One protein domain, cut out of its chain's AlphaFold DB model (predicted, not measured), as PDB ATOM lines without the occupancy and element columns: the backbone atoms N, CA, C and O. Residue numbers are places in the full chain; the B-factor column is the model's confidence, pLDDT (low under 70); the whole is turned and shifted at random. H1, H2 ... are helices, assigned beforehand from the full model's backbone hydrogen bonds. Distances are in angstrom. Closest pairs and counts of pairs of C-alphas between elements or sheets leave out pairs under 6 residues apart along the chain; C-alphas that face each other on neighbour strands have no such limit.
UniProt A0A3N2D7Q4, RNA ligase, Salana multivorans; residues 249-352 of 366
ATOM      1  N   ASN A 249     -33.692   0.086   2.104       85.94
ATOM      2  CA  ASN A 249     -32.930  -0.614   3.134       85.94
ATOM      3  C   ASN A 249     -33.718  -1.839   3.622       85.94
ATOM      4  O   ASN A 249     -34.873  -2.039   3.233       85.94
ATOM      5  N   GLU A 250     -33.109  -2.658   4.484       89.50
ATOM      6  CA  GLU A 250     -33.740  -3.887   4.984       89.50
ATOM      7  C   GLU A 250     -35.099  -3.632   5.657       89.50
ATOM      8  O   GLU A 250     -36.039  -4.408   5.483       89.50
ATOM      9  N   THR A 251     -35.230  -2.517   6.383       91.38
ATOM     10  CA  THR A 251     -36.482  -2.139   7.053       91.38
ATOM     11  C   THR A 251     -37.548  -1.713   6.047       91.38
ATOM     12  O   THR A 251     -38.698  -2.118   6.189       91.38
ATOM     13  N   THR A 252     -37.186  -0.951   5.013       90.88
ATOM     14  CA  THR A 252     -38.114  -0.547   3.945       90.88
ATOM     15  C   THR A 252     -38.636  -1.759   3.170       90.88
ATOM     16  O   THR A 252     -39.835  -1.849   2.910       90.88
ATOM     17  N   VAL A 253     -37.766  -2.725   2.844       92.12
ATOM     18  CA  VAL A 253     -38.174  -3.983   2.188       92.12
ATOM     19  C   VAL A 253     -39.129  -4.774   3.081       92.12
ATOM     20  O   VAL A 253     -40.187  -5.206   2.623       92.12
ATOM     21  N   TRP A 254     -38.794  -4.920   4.366       95.62
ATOM     22  CA  TRP A 254     -39.655  -5.579   5.347       95.62
ATOM     23  C   TRP A 254     -41.034  -4.910   5.468       95.62
ATOM     24  O   TRP A 254     -42.048  -5.606   5.441       95.62
ATOM     25  N   GLU A 255     -41.093  -3.579   5.551       94.88
ATOM     26  CA  GLU A 255     -42.353  -2.833   5.659       94.88
ATOM     27  C   GLU A 255     -43.219  -3.026   4.404       94.88
ATOM     28  O   GLU A 255     -44.424  -3.269   4.505       94.88
ATOM     29  N   ALA A 256     -42.606  -3.013   3.216       93.88
ATOM     30  CA  ALA A 256     -43.307  -3.244   1.956       93.88
ATOM     31  C   ALA A 256     -43.876  -4.671   1.854       93.88
ATOM     32  O   ALA A 256     -44.973  -4.864   1.328       93.88
ATOM     33  N   LEU A 257     -43.168  -5.680   2.372       96.19
ATOM     34  CA  LEU A 257     -43.680  -7.054   2.446       96.19
ATOM     35  C   LEU A 257     -44.830  -7.170   3.448       96.19
ATOM     36  O   LEU A 257     -45.881  -7.717   3.118       96.19
ATOM     37  N   ARG A 258     -44.656  -6.606   4.648       96.44
ATOM     38  CA  ARG A 258     -45.658  -6.615   5.720       96.44
ATOM     39  C   ARG A 258     -46.984  -5.982   5.291       96.44
ATOM     40  O   ARG A 258     -48.043  -6.500   5.629       96.44
ATOM     41  N   THR A 259     -46.921  -4.873   4.560       95.06
ATOM     42  CA  THR A 259     -48.092  -4.114   4.082       95.06
ATOM     43  C   THR A 259     -48.619  -4.584   2.721       95.06
ATOM     44  O   THR A 259     -49.619  -4.062   2.234       95.06
ATOM     45  N   GLY A 260     -47.973  -5.575   2.093       93.31
ATOM     46  CA  GLY A 260     -48.382  -6.112   0.792       93.31
ATOM     47  C   GLY A 260     -48.116  -5.176  -0.394       93.31
ATOM     48  O   GLY A 260     -48.708  -5.345  -1.461       93.31
ATOM     49  N   THR A 261     -47.233  -4.187  -0.240       93.31
ATOM     50  CA  THR A 261     -46.876  -3.211  -1.282       93.31
ATOM     51  C   THR A 261     -45.539  -3.501  -1.966       93.31
ATOM     52  O   THR A 261     -45.097  -2.696  -2.785       93.31
ATOM     53  N   TYR A 262     -44.893  -4.638  -1.679       91.88
ATOM     54  CA  TYR A 262     -43.607  -5.018  -2.281       91.88
ATOM     55  C   TYR A 262     -43.632  -5.009  -3.819       91.88
ATOM     56  O   TYR A 262     -42.712  -4.490  -4.439       91.88
ATOM     57  N   TRP A 263     -44.724  -5.465  -4.442       90.00
ATOM     58  CA  TRP A 263     -44.889  -5.449  -5.904       90.00
ATOM     59  C   TRP A 263     -44.774  -4.042  -6.515       90.00
ATOM     60  O   TRP A 263     -44.337  -3.882  -7.652       90.00
ATOM     61  N   ARG A 264     -45.179  -3.000  -5.772       86.44
ATOM     62  CA  ARG A 264     -45.079  -1.607  -6.226       86.44
ATOM     63  C   ARG A 264     -43.629  -1.142  -6.183       86.44
ATOM     64  O   ARG A 264     -43.164  -0.554  -7.154       86.44
ATOM     65  N   LEU A 265     -42.937  -1.455  -5.086       83.81
ATOM     66  CA  LEU A 265     -41.509  -1.188  -4.924       83.81
ATOM     67  C   LEU A 265     -40.702  -1.870  -6.037       83.81
ATOM     68  O   LEU A 265     -39.905  -1.218  -6.695       83.81
ATOM     69  N   GLU A 266     -40.970  -3.149  -6.299       85.44
ATOM     70  CA  GLU A 266     -40.313  -3.925  -7.354       85.44
ATOM     71  C   GLU A 266     -40.538  -3.327  -8.749       85.44
ATOM     72  O   GLU A 266     -39.594  -3.188  -9.523       85.44
ATOM     73  N   ARG A 267     -41.771  -2.914  -9.067       84.38
ATOM     74  CA  ARG A 267     -42.111  -2.341 -10.377       84.38
ATOM     75  C   ARG A 267     -41.442  -0.990 -10.635       84.38
ATOM     76  O   ARG A 267     -41.092  -0.698 -11.774       84.38
ATOM     77  N   GLU A 268     -41.333  -0.148  -9.612       80.69
ATOM     78  CA  GLU A 268     -40.812   1.222  -9.737       80.69
ATOM     79  C   GLU A 268     -39.285   1.297  -9.654       80.69
ATOM     80  O   GLU A 268     -38.693   2.296 -10.062       80.69
ATOM     81  N   MET A 269     -38.658   0.244  -9.140       79.00
ATOM     82  CA  MET A 269     -37.225   0.158  -8.932       79.00
ATOM     83  C   MET A 269     -36.495  -0.358 -10.189       79.00
ATOM     84  O   MET A 269     -37.028  -1.241 -10.881       79.00
ATOM     85  N   PRO A 270     -35.276   0.150 -10.478       76.12
ATOM     86  CA  PRO A 270     -34.445  -0.374 -11.560       76.12
ATOM     87  C   PRO A 270     -34.118  -1.851 -11.343       76.12
ATOM     88  O   PRO A 270     -34.065  -2.322 -10.202       76.12
ATOM     89  N   GLU A 271     -33.926  -2.579 -12.438       75.88
ATOM     90  CA  GLU A 271     -33.753  -4.035 -12.450       75.88
ATOM     91  C   GLU A 271     -32.606  -4.495 -11.544       75.88
ATOM     92  O   GLU A 271     -32.748  -5.433 -10.765       75.88
ATOM     93  N   GLU A 272     -31.515  -3.743 -11.530       70.94
ATOM     94  CA  GLU A 272     -30.278  -4.056 -10.818       70.94
ATOM     95  C   GLU A 272     -30.436  -3.965  -9.293       70.94
ATOM     96  O   GLU A 272     -29.699  -4.597  -8.532       70.94
ATOM     97  N   PHE A 273     -31.438  -3.221  -8.817       79.75
ATOM     98  CA  PHE A 273     -31.796  -3.175  -7.399       79.75
ATOM     99  C   PHE A 273     -32.867  -4.213  -7.026       79.75
ATOM    100  O   PHE A 273     -33.047  -4.490  -5.835       79.75
ATOM    101  N   ARG A 274     -33.546  -4.838  -8.004       85.31
ATOM    102  CA  ARG A 274     -34.523  -5.916  -7.750       85.31
ATOM    103  C   ARG A 274     -33.853  -7.141  -7.170       85.31
ATOM    104  O   ARG A 274     -34.342  -7.656  -6.168       85.31
ATOM    105  N   ASP A 275     -32.699  -7.531  -7.697       83.69
ATOM    106  CA  ASP A 275     -31.924  -8.654  -7.162       83.69
ATOM    107  C   ASP A 275     -31.501  -8.416  -5.711       83.69
ATOM    108  O   ASP A 275     -31.611  -9.302  -4.854       83.69
ATOM    109  N   TRP A 276     -31.061  -7.194  -5.403       84.31
ATOM    110  CA  TRP A 276     -30.726  -6.819  -4.035       84.31
ATOM    111  C   TRP A 276     -31.957  -6.898  -3.123       84.31
ATOM    112  O   TRP A 276     -31.888  -7.538  -2.069       84.31
ATOM    113  N   ALA A 277     -33.080  -6.300  -3.528       87.12
ATOM    114  CA  ALA A 277     -34.298  -6.292  -2.724       87.12
ATOM    115  C   ALA A 277     -34.831  -7.709  -2.525       87.12
ATOM    116  O   ALA A 277     -35.225  -8.064  -1.415       87.12
ATOM    117  N   TRP A 278     -34.750  -8.549  -3.557       90.38
ATOM    118  CA  TRP A 278     -35.141  -9.948  -3.496       90.38
ATOM    119  C   TRP A 278     -34.264 -10.757  -2.542       90.38
ATOM    120  O   TRP A 278     -34.772 -11.570  -1.768       90.38
ATOM    121  N   ARG A 279     -32.951 -10.504  -2.512       89.25
ATOM    122  CA  ARG A 279     -32.033 -11.151  -1.562       89.25
ATOM    123  C   ARG A 279     -32.375 -10.840  -0.102       89.25
ATOM    124  O   ARG A 279     -32.123 -11.687   0.752       89.25
ATOM    125  N   ILE A 280     -32.963  -9.675   0.174       90.88
ATOM    126  CA  ILE A 280     -33.501  -9.315   1.494       90.88
ATOM    127  C   ILE A 280     -34.913  -9.883   1.697       90.88
ATOM    128  O   ILE A 280     -35.219 -10.422   2.758       90.88
ATOM    129  N   ALA A 281     -35.775  -9.805   0.684       94.12
ATOM    130  CA  ALA A 281     -37.165 -10.236   0.776       94.12
ATOM    131  C   ALA A 281     -37.303 -11.749   0.967       94.12
ATOM    132  O   ALA A 281     -38.124 -12.202   1.762       94.12
ATOM    133  N   ARG A 282     -36.477 -12.537   0.274       95.69
ATOM    134  CA  ARG A 282     -36.504 -14.001   0.312       95.69
ATOM    135  C   ARG A 282     -36.343 -14.583   1.726       95.69
ATOM    136  O   ARG A 282     -37.203 -15.379   2.100       95.69
ATOM    137  N   PRO A 283     -35.309 -14.240   2.523       95.06
ATOM    138  CA  PRO A 283     -35.201 -14.736   3.895       95.06
ATOM    139  C   PRO A 283     -36.347 -14.235   4.780       95.06
ATOM    140  O   PRO A 283     -36.902 -15.026   5.529       95.06
ATOM    141  N   LEU A 284     -36.787 -12.979   4.632       96.06
ATOM    142  CA  LEU A 284     -37.917 -12.442   5.402       96.06
ATOM    143  C   LEU A 284     -39.223 -13.209   5.145       96.06
ATOM    144  O   LEU A 284     -39.942 -13.535   6.088       96.06
ATOM    145  N   LEU A 285     -39.522 -13.520   3.880       97.00
ATOM    146  CA  LEU A 285     -40.678 -14.331   3.486       97.00
ATOM    147  C   LEU A 285     -40.574 -15.765   4.014       97.00
ATOM    148  O   LEU A 285     -41.567 -16.315   4.487       97.00
ATOM    149  N   ALA A 286     -39.383 -16.367   3.945       96.88
ATOM    150  CA  ALA A 286     -39.144 -17.714   4.452       96.88
ATOM    151  C   ALA A 286     -39.323 -17.782   5.978       96.88
ATOM    152  O   ALA A 286     -40.076 -18.625   6.466       96.88
ATOM    153  N   ASP A 287     -38.702 -16.864   6.719       95.75
ATOM    154  CA  ASP A 287     -38.785 -16.798   8.179       95.75
ATOM    155  C   ASP A 287     -40.220 -16.513   8.645       95.75
ATOM    156  O   ASP A 287     -40.722 -17.157   9.571       95.75
ATOM    157  N   HIS A 288     -40.922 -15.597   7.966       97.25
ATOM    158  CA  HIS A 288     -42.340 -15.331   8.217       97.25
ATOM    159  C   HIS A 288     -43.195 -16.578   7.973       97.25
ATOM    160  O   HIS A 288     -43.995 -16.957   8.831       97.25
ATOM    161  N   GLY A 289     -42.982 -17.255   6.843       96.56
ATOM    162  CA  GLY A 289     -43.683 -18.484   6.486       96.56
ATOM    163  C   GLY A 289     -43.476 -19.601   7.511       96.56
ATOM    164  O   GLY A 289     -44.449 -20.225   7.938       96.56
ATOM    165  N   LEU A 290     -42.235 -19.808   7.964       96.38
ATOM    166  CA  LEU A 290     -41.891 -20.791   8.995       96.38
ATOM    167  C   LEU A 290     -42.576 -20.479  10.330       96.38
ATOM    168  O   LEU A 290     -43.164 -21.375  10.940       96.38
ATOM    169  N   LEU A 291     -42.570 -19.214  10.763       95.75
ATOM    170  CA  LEU A 291     -43.268 -18.793  11.982       95.75
ATOM    171  C   LEU A 291     -44.778 -19.021  11.883       95.75
ATOM    172  O   LEU A 291     -45.381 -19.562  12.811       95.75
ATOM    173  N   VAL A 292     -45.395 -18.642  10.761       97.00
ATOM    174  CA  VAL A 292     -46.835 -18.823  10.529       97.00
ATOM    175  C   VAL A 292     -47.206 -20.306  10.525       97.00
ATOM    176  O   VAL A 292     -48.186 -20.700  11.162       97.00
ATOM    177  N   GLN A 293     -46.431 -21.139   9.829       96.75
ATOM    178  CA  GLN A 293     -46.662 -22.580   9.762       96.75
ATOM    179  C   GLN A 293     -46.508 -23.231  11.141       96.75
ATOM    180  O   GLN A 293     -47.407 -23.957  11.573       96.75
ATOM    181  N   GLY A 294     -45.417 -22.932  11.850       95.88
ATOM    182  CA  GLY A 294     -45.151 -23.452  13.190       95.88
ATOM    183  C   GLY A 294     -46.226 -23.045  14.199       95.88
ATOM    184  O   GLY A 294     -46.732 -23.890  14.939       95.88
ATOM    185  N   ALA A 295     -46.662 -21.781  14.172       95.69
ATOM    186  CA  ALA A 295     -47.742 -21.287  15.023       95.69
ATOM    187  C   ALA A 295     -49.071 -22.016  14.770       95.69
ATOM    188  O   ALA A 295     -49.737 -22.428  15.720       95.69
ATOM    189  N   ARG A 296     -49.443 -22.226  13.498       96.44
ATOM    190  CA  ARG A 296     -50.664 -22.958  13.118       96.44
ATOM    191  C   ARG A 296     -50.623 -24.421  13.549       96.44
ATOM    192  O   ARG A 296     -51.592 -24.912  14.121       96.44
ATOM    193  N   GLN A 297     -49.507 -25.106  13.309       95.88
ATOM    194  CA  GLN A 297     -49.332 -26.504  13.715       95.88
ATOM    195  C   GLN A 297     -49.376 -26.659  15.237       95.88
ATOM    196  O   GLN A 297     -50.032 -27.569  15.754       95.88
ATOM    197  N   ALA A 298     -48.727 -25.750  15.967       94.19
ATOM    198  CA  ALA A 298     -48.728 -25.768  17.423       94.19
ATOM    199  C   ALA A 298     -50.110 -25.436  18.010       94.19
ATOM    200  O   ALA A 298     -50.522 -26.072  18.981       94.19
ATOM    201  N   HIS A 299     -50.852 -24.498  17.408       95.81
ATOM    202  CA  HIS A 299     -52.239 -24.205  17.790       95.81
ATOM    203  C   HIS A 299     -53.149 -25.412  17.560       95.81
ATOM    204  O   HIS A 299     -53.827 -25.832  18.496       95.81
ATOM    205  N   ALA A 300     -53.097 -26.028  16.376       93.81
ATOM    206  CA  ALA A 300     -53.881 -27.222  16.064       93.81
ATOM    207  C   ALA A 300     -53.579 -28.375  17.035       93.81
ATOM    208  O   ALA A 300     -54.496 -29.002  17.561       93.81
ATOM    209  N   SER A 301     -52.298 -28.604  17.338       93.06
ATOM    210  CA  SER A 301     -51.869 -29.631  18.296       93.06
ATOM    211  C   SER A 301     -52.396 -29.356  19.710       93.06
ATOM    212  O   SER A 301     -52.912 -30.262  20.362       93.06
ATOM    213  N   ALA A 302     -52.322 -28.105  20.180       91.50
ATOM    214  CA  ALA A 302     -52.849 -27.714  21.488       91.50
ATOM    215  C   ALA A 302     -54.383 -27.810  21.554       91.50
ATOM    216  O   ALA A 302     -54.926 -28.224  22.576       91.50
ATOM    217  N   ALA A 303     -55.085 -27.461  20.472       88.75
ATOM    218  CA  ALA A 303     -56.539 -27.537  20.387       88.75
ATOM    219  C   ALA A 303     -57.052 -28.987  20.359       88.75
ATOM    220  O   ALA A 303     -58.063 -29.272  20.995       88.75
ATOM    221  N   LEU A 304     -56.350 -29.891  19.666       89.56
ATOM    222  CA  LEU A 304     -56.669 -31.324  19.621       89.56
ATOM    223  C   LEU A 304     -56.389 -32.036  20.949       89.56
ATOM    224  O   LEU A 304     -57.129 -32.937  21.328       89.56
ATOM    225  N   ALA A 305     -55.318 -31.648  21.646       88.19
ATOM    226  CA  ALA A 305     -54.959 -32.230  22.938       88.19
ATOM    227  C   ALA A 305     -55.808 -31.690  24.104       88.19
ATOM    228  O   ALA A 305     -55.868 -32.317  25.163       88.19
ATOM    229  N   ALA A 306     -56.450 -30.531  23.938       85.44
ATOM    230  CA  ALA A 306     -57.376 -29.992  24.923       85.44
ATOM    231  C   ALA A 306     -58.705 -30.785  24.931       85.44
ATOM    232  O   ALA A 306     -59.115 -31.314  23.897       85.44
ATOM    233  N   PRO A 307     -59.427 -30.834  26.069       82.81
ATOM    234  CA  PRO A 307     -60.773 -31.401  26.130       82.81
ATOM    235  C   PRO A 307     -61.697 -30.789  25.068       82.81
ATOM    236  O   PRO A 307     -61.536 -29.628  24.691       82.81
ATOM    237  N   SER A 308     -62.696 -31.536  24.595       81.38
ATOM    238  CA  SER A 308     -63.605 -31.020  23.565       81.38
ATOM    239  C   SER A 308     -64.345 -29.763  24.039       81.38
ATOM    240  O   SER A 308     -64.984 -29.770  25.097       81.38
ATOM    241  N   LYS A 309     -64.312 -28.705  23.213       76.50
ATOM    242  CA  LYS A 309     -65.038 -27.441  23.441       76.50
ATOM    243  C   LYS A 309     -66.553 -27.636  23.576       76.50
ATOM    244  O   LYS A 309     -67.206 -26.800  24.186       76.50
ATOM    245  N   HIS A 310     -67.111 -28.709  23.012       75.50
ATOM    246  CA  HIS A 310     -68.552 -28.978  23.044       75.50
ATOM    247  C   HIS A 310     -69.033 -29.627  24.343       75.50
ATOM    248  O   HIS A 310     -70.210 -29.521  24.667       75.50
ATOM    249  N   TYR A 311     -68.131 -30.265  25.089       71.62
ATOM    250  CA  TYR A 311     -68.477 -31.046  26.281       71.62
ATOM    251  C   TYR A 311     -67.833 -30.504  27.564       71.62
ATOM    252  O   TYR A 311     -67.986 -31.100  28.626       71.62
ATOM    253  N   THR A 312     -67.110 -29.382  27.483       78.25
ATOM    254  CA  THR A 312     -66.357 -28.808  28.607       78.25
ATOM    255  C   THR A 312     -66.753 -27.357  28.835       78.25
ATOM    256  O   THR A 312     -66.818 -26.570  27.890       78.25
ATOM    257  N   GLU A 313     -66.943 -26.963  30.095       88.50
ATOM    258  CA  GLU A 313     -67.142 -25.558  30.453       88.50
ATOM    259  C   GLU A 313     -66.004 -24.673  29.920       88.50
ATOM    260  O   GLU A 313     -64.818 -24.981  30.076       88.50
ATOM    261  N   ARG A 314     -66.361 -23.521  29.339       84.25
ATOM    262  CA  ARG A 314     -65.426 -22.608  28.656       84.25
ATOM    263  C   ARG A 314     -64.211 -22.230  29.509       84.25
ATOM    264  O   ARG A 314     -63.096 -22.166  28.994       84.25
ATOM    265  N   ARG A 315     -64.411 -21.976  30.808       86.50
ATOM    266  CA  ARG A 315     -63.338 -21.599  31.745       86.50
ATOM    267  C   ARG A 315     -62.341 -22.740  31.950       86.50
ATOM    268  O   ARG A 315     -61.133 -22.513  31.916       86.50
ATOM    269  N   THR A 316     -62.850 -23.953  32.131       86.75
ATOM    270  CA  THR A 316     -62.056 -25.171  32.326       86.75
ATOM    271  C   THR A 316     -61.280 -25.517  31.062       86.75
ATOM    272  O   THR A 316     -60.071 -25.733  31.124       86.75
ATOM    273  N   TRP A 317     -61.943 -25.440  29.905       89.94
ATOM    274  CA  TRP A 317     -61.303 -25.616  28.605       89.94
ATOM    275  C   TRP A 317     -60.142 -24.635  28.401       89.94
ATOM    276  O   TRP A 317     -59.024 -25.036  28.083       89.94
ATOM    277  N   ARG A 318     -60.385 -23.343  28.648       89.62
ATOM    278  CA  ARG A 318     -59.389 -22.287  28.437       89.62
ATOM    279  C   ARG A 318     -58.154 -22.462  29.324       89.62
ATOM    280  O   ARG A 318     -57.044 -22.201  28.863       89.62
ATOM    281  N   LYS A 319     -58.335 -22.913  30.572       91.12
ATOM    282  CA  LYS A 319     -57.231 -23.215  31.498       91.12
ATOM    283  C   LYS A 319     -56.346 -24.341  30.960       91.12
ATOM    284  O   LYS A 319     -55.124 -24.216  30.982       91.12
ATOM    285  N   GLU A 320     -56.958 -25.410  30.456       90.69
ATOM    286  CA  GLU A 320     -56.222 -26.569  29.947       90.69
ATOM    287  C   GLU A 320     -55.539 -26.282  28.605       90.69
ATOM    288  O   GLU A 320     -54.362 -26.593  28.428       90.69
ATOM    289  N   PHE A 321     -56.221 -25.571  27.704       91.69
ATOM    290  CA  PHE A 321     -55.621 -25.067  26.471       91.69
ATOM    291  C   PHE A 321     -54.397 -24.187  26.753       91.69
ATOM    292  O   PHE A 321     -53.340 -24.390  26.158       91.69
ATOM    293  N   ALA A 322     -54.493 -23.247  27.703       92.75
ATOM    294  CA  ALA A 322     -53.371 -22.382  28.067       92.75
ATOM    295  C   ALA A 322     -52.174 -23.172  28.624       92.75
ATOM    296  O   ALA A 322     -51.025 -22.867  28.302       92.75
ATOM    297  N   ARG A 323     -52.429 -24.218  29.422       94.38
ATOM    298  CA  ARG A 323     -51.393 -25.118  29.951       94.38
ATOM    299  C   ARG A 323     -50.627 -25.830  28.831       94.38
ATOM    300  O   ARG A 323     -49.414 -25.991  28.940       94.38
ATOM    301  N   LEU A 324     -51.321 -26.249  27.772       92.25
ATOM    302  CA  LEU A 324     -50.726 -26.895  26.600       92.25
ATOM    303  C   LEU A 324     -49.992 -25.889  25.704       92.25
ATOM    304  O   LEU A 324     -48.840 -26.124  25.347       92.25
ATOM    305  N   ALA A 325     -50.619 -24.749  25.399       91.69
ATOM    306  CA  ALA A 325     -50.051 -23.696  24.560       91.69
ATOM    307  C   ALA A 325     -48.713 -23.170  25.106       91.69
ATOM    308  O   ALA A 325     -47.759 -23.017  24.346       91.69
ATOM    309  N   ASN A 326     -48.608 -22.978  26.426       94.31
ATOM    310  CA  ASN A 326     -47.391 -22.491  27.089       94.31
ATOM    311  C   ASN A 326     -46.193 -23.456  27.024       94.31
ATOM    312  O   ASN A 326     -45.086 -23.065  27.380       94.31
ATOM    313  N   ARG A 327     -46.379 -24.704  26.574       92.94
ATOM    314  CA  ARG A 327     -45.269 -25.649  26.338       92.94
ATOM    315  C   ARG A 327     -44.587 -25.439  24.986       92.94
ATOM    316  O   ARG A 327     -43.537 -26.020  24.739       92.94
ATOM    317  N   SER A 328     -45.201 -24.659  24.100       93.00
ATOM    318  CA  SER A 328     -44.689 -24.381  22.764       93.00
ATOM    319  C   SER A 328     -43.880 -23.087  22.742       93.00
ATOM    320  O   SER A 328     -44.289 -22.083  23.323       93.00
ATOM    321  N   ALA A 329     -42.794 -23.065  21.966       91.94
ATOM    322  CA  ALA A 329     -42.077 -21.828  21.640       91.94
ATOM    323  C   ALA A 329     -42.966 -20.805  20.894       91.94
ATOM    324  O   ALA A 329     -42.663 -19.615  20.868       91.94
ATOM    325  N   TYR A 330     -44.093 -21.254  20.330       94.44
ATOM    326  CA  TYR A 330     -45.064 -20.418  19.624       94.44
ATOM    327  C   TYR A 330     -46.196 -19.889  20.518       94.44
ATOM    328  O   TYR A 330     -47.165 -19.344  19.989       94.44
ATOM    329  N   ALA A 331     -46.111 -20.036  21.847       94.00
ATOM    330  CA  ALA A 331     -47.191 -19.681  22.775       94.00
ATOM    331  C   ALA A 331     -47.861 -18.316  22.492       94.00
ATOM    332  O   ALA A 331     -49.092 -18.289  22.394       94.00
ATOM    333  N   PRO A 332     -47.127 -17.203  22.258       94.25
ATOM    334  CA  PRO A 332     -47.752 -15.908  21.966       94.25
ATOM    335  C   PRO A 332     -48.663 -15.923  20.729       94.25
ATOM    336  O   PRO A 332     -49.728 -15.305  20.738       94.25
ATOM    337  N   TYR A 333     -48.273 -16.657  19.683       96.25
ATOM    338  CA  TYR A 333     -49.031 -16.779  18.437       96.25
ATOM    339  C   TYR A 333     -50.218 -17.728  18.583       96.25
ATOM    340  O   TYR A 333     -51.286 -17.446  18.056       96.25
ATOM    341  N   ILE A 334     -50.060 -18.817  19.342       95.19
ATOM    342  CA  ILE A 334     -51.150 -19.763  19.632       95.19
ATOM    343  C   ILE A 334     -52.315 -19.034  20.308       95.19
ATOM    344  O   ILE A 334     -53.466 -19.205  19.908       95.19
ATOM    345  N   PHE A 335     -52.022 -18.188  21.301       95.56
ATOM    346  CA  PHE A 335     -53.052 -17.371  21.941       95.56
ATOM    347  C   PHE A 335     -53.641 -16.331  20.990       95.56
ATOM    348  O   PHE A 335     -54.845 -16.114  21.017       95.56
ATOM    349  N   ALA A 336     -52.831 -15.700  20.136       95.31
ATOM    350  CA  ALA A 336     -53.342 -14.753  19.148       95.31
ATOM    351  C   ALA A 336     -54.321 -15.416  18.164       95.31
ATOM    352  O   ALA A 336     -55.401 -14.873  17.952       95.31
ATOM    353  N   ILE A 337     -53.992 -16.609  17.653       95.50
ATOM    354  CA  ILE A 337     -54.879 -17.410  16.795       95.50
ATOM    355  C   ILE A 337     -56.189 -17.719  17.526       95.50
ATOM    356  O   ILE A 337     -57.267 -17.479  16.988       95.50
ATOM    357  N   GLU A 338     -56.106 -18.223  18.759       93.50
ATOM    358  CA  GLU A 338     -57.291 -18.612  19.527       93.50
ATOM    359  C   GLU A 338     -58.189 -17.418  19.893       93.50
ATOM    360  O   GLU A 338     -59.406 -17.560  19.978       93.50
ATOM    361  N   ASP A 339     -57.599 -16.240  20.085       93.88
ATOM    362  CA  ASP A 339     -58.318 -15.011  20.431       93.88
ATOM    363  C   ASP A 339     -58.821 -14.240  19.200       93.88
ATOM    364  O   ASP A 339     -59.385 -13.157  19.351       93.88
ATOM    365  N   GLY A 340     -58.597 -14.758  17.985       92.44
ATOM    366  CA  GLY A 340     -58.958 -14.080  16.736       92.44
ATOM    367  C   GLY A 340     -58.157 -12.800  16.472       92.44
ATOM    368  O   GLY A 340     -58.615 -11.926  15.740       92.44
ATOM    369  N   ARG A 341     -56.974 -12.662  17.082       95.00
ATOM    370  CA  ARG A 341     -56.054 -11.540  16.854       95.00
ATOM    371  C   ARG A 341     -55.183 -11.803  15.628       95.00
ATOM    372  O   ARG A 341     -54.891 -12.949  15.288       95.00
ATOM    373  N   ASP A 342     -54.717 -10.728  14.999       92.44
ATOM    374  CA  ASP A 342     -53.850 -10.805  13.824       92.44
ATOM    375  C   ASP A 342     -52.440 -11.311  14.183       92.44
ATOM    376  O   ASP A 342     -51.512 -10.552  14.474       92.44
ATOM    377  N   PHE A 343     -52.282 -12.634  14.180       94.25
ATOM    378  CA  PHE A 343     -50.996 -13.278  14.425       94.25
ATOM    379  C   PHE A 343     -50.043 -13.187  13.217       94.25
ATOM    380  O   PHE A 343     -48.839 -13.390  13.390       94.25
ATOM    381  N   TYR A 344     -50.544 -12.867  12.016       94.56
ATOM    382  CA  TYR A 344     -49.711 -12.684  10.825       94.56
ATOM    383  C   TYR A 344     -48.855 -11.429  10.949       94.56
ATOM    384  O   TYR A 344     -47.651 -11.473  10.687       94.56
ATOM    385  N   ASP A 345     -49.458 -10.334  11.406       94.31
ATOM    386  CA  ASP A 345     -48.750  -9.092  11.708       94.31
ATOM    387  C   ASP A 345     -47.753  -9.264  12.866       94.31
ATOM    388  O   ASP A 345     -46.648  -8.717  12.844       94.31
ATOM    389  N   MET A 346     -48.101 -10.085  13.864       95.06
ATOM    390  CA  MET A 346     -47.172 -10.457  14.937       95.06
ATOM    391  C   MET A 346     -45.950 -11.211  14.404       95.06
ATOM    392  O   MET A 346     -44.831 -10.913  14.821       95.06
ATOM    393  N   ALA A 347     -46.141 -12.157  13.478       95.38
ATOM    394  CA  ALA A 347     -45.036 -12.870  12.843       95.38
ATOM    395  C   ALA A 347     -44.146 -11.911  12.032       95.38
ATOM    396  O   ALA A 347     -42.923 -11.993  12.123       95.38
ATOM    397  N   TRP A 348     -44.732 -10.934  11.327       96.69
ATOM    398  CA  TRP A 348     -43.961  -9.892  10.640       96.69
ATOM    399  C   TRP A 348     -43.122  -9.054  11.604       96.69
ATOM    400  O   TRP A 348     -41.939  -8.834  11.356       96.69
ATOM    401  N   LYS A 349     -43.696  -8.620  12.731       94.50
ATOM    402  CA  LYS A 349     -42.961  -7.890  13.778       94.50
ATOM    403  C   LYS A 349     -41.776  -8.685  14.329       94.50
ATOM    404  O   LYS A 349     -40.758  -8.081  14.653       94.50
ATOM    405  N   ALA A 350     -41.895 -10.009  14.418       93.19
ATOM    406  CA  ALA A 350     -40.841 -10.876  14.934       93.19
ATOM    407  C   ALA A 350     -39.645 -11.024  13.980       93.19
ATOM    408  O   ALA A 350     -38.514 -11.126  14.450       93.19
ATOM    409  N   VAL A 351     -39.878 -10.994  12.663       94.81
ATOM    410  CA  VAL A 351     -38.819 -11.084  11.636       94.81
ATOM    411  C   VAL A 351     -38.273  -9.720  11.212       94.81
ATOM    412  O   VAL A 351     -37.486  -9.630  10.274       94.81
ATOM    413  N   ARG A 352     -38.689  -8.635  11.878       94.62
ATOM    414  CA  ARG A 352     -38.192  -7.292  11.577       94.62
ATOM    415  C   ARG A 352     -36.664  -7.242  11.761       94.62
ATOM    416  O   ARG A 352     -36.183  -7.610  12.836       94.62
TER     417      ARG A 352
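This is residues 249 to 352 of the 366 residues of the protein "RNA ligase" of Salana multivorans (UniProt A0A3N2D7Q4). A long helix, H3, runs along a rod; H1, H6, H5 and H4 pack along it in a row, H2 near its beginning. After H3 the chain folds back through H4, H5 and H6. The printed part, 104 residues with six named helices, is loose and all helix in class: radius of gyration of the C-alphas 18.0 A, spans 59 by 19 by 16 A.

H1, residues 250 to 258, touches residues 277 to 285 alone of H3, residues 271 to 305, closest at C-alphas 250 and 280, 6.5 A. H2, residues 262 to 268, follows H1. H4, residues 314 to 325, and H5, residues 331 to 338, form a helical hairpin, as do H5 and H6, residues 343 to 350. Every O i to N i+4 pair inside H1, H2, H4, H5 and H6 is within hydrogen-bond range, and inside H3 27 of 31 are.

H3 is 50.0 A long; C-alpha 250 is at (-33.740, -3.887, 4.984) and C-alpha 350 at (-40.841, -10.876, 14.934).

The printed part has no cut; no printed residue has pLDDT under 70.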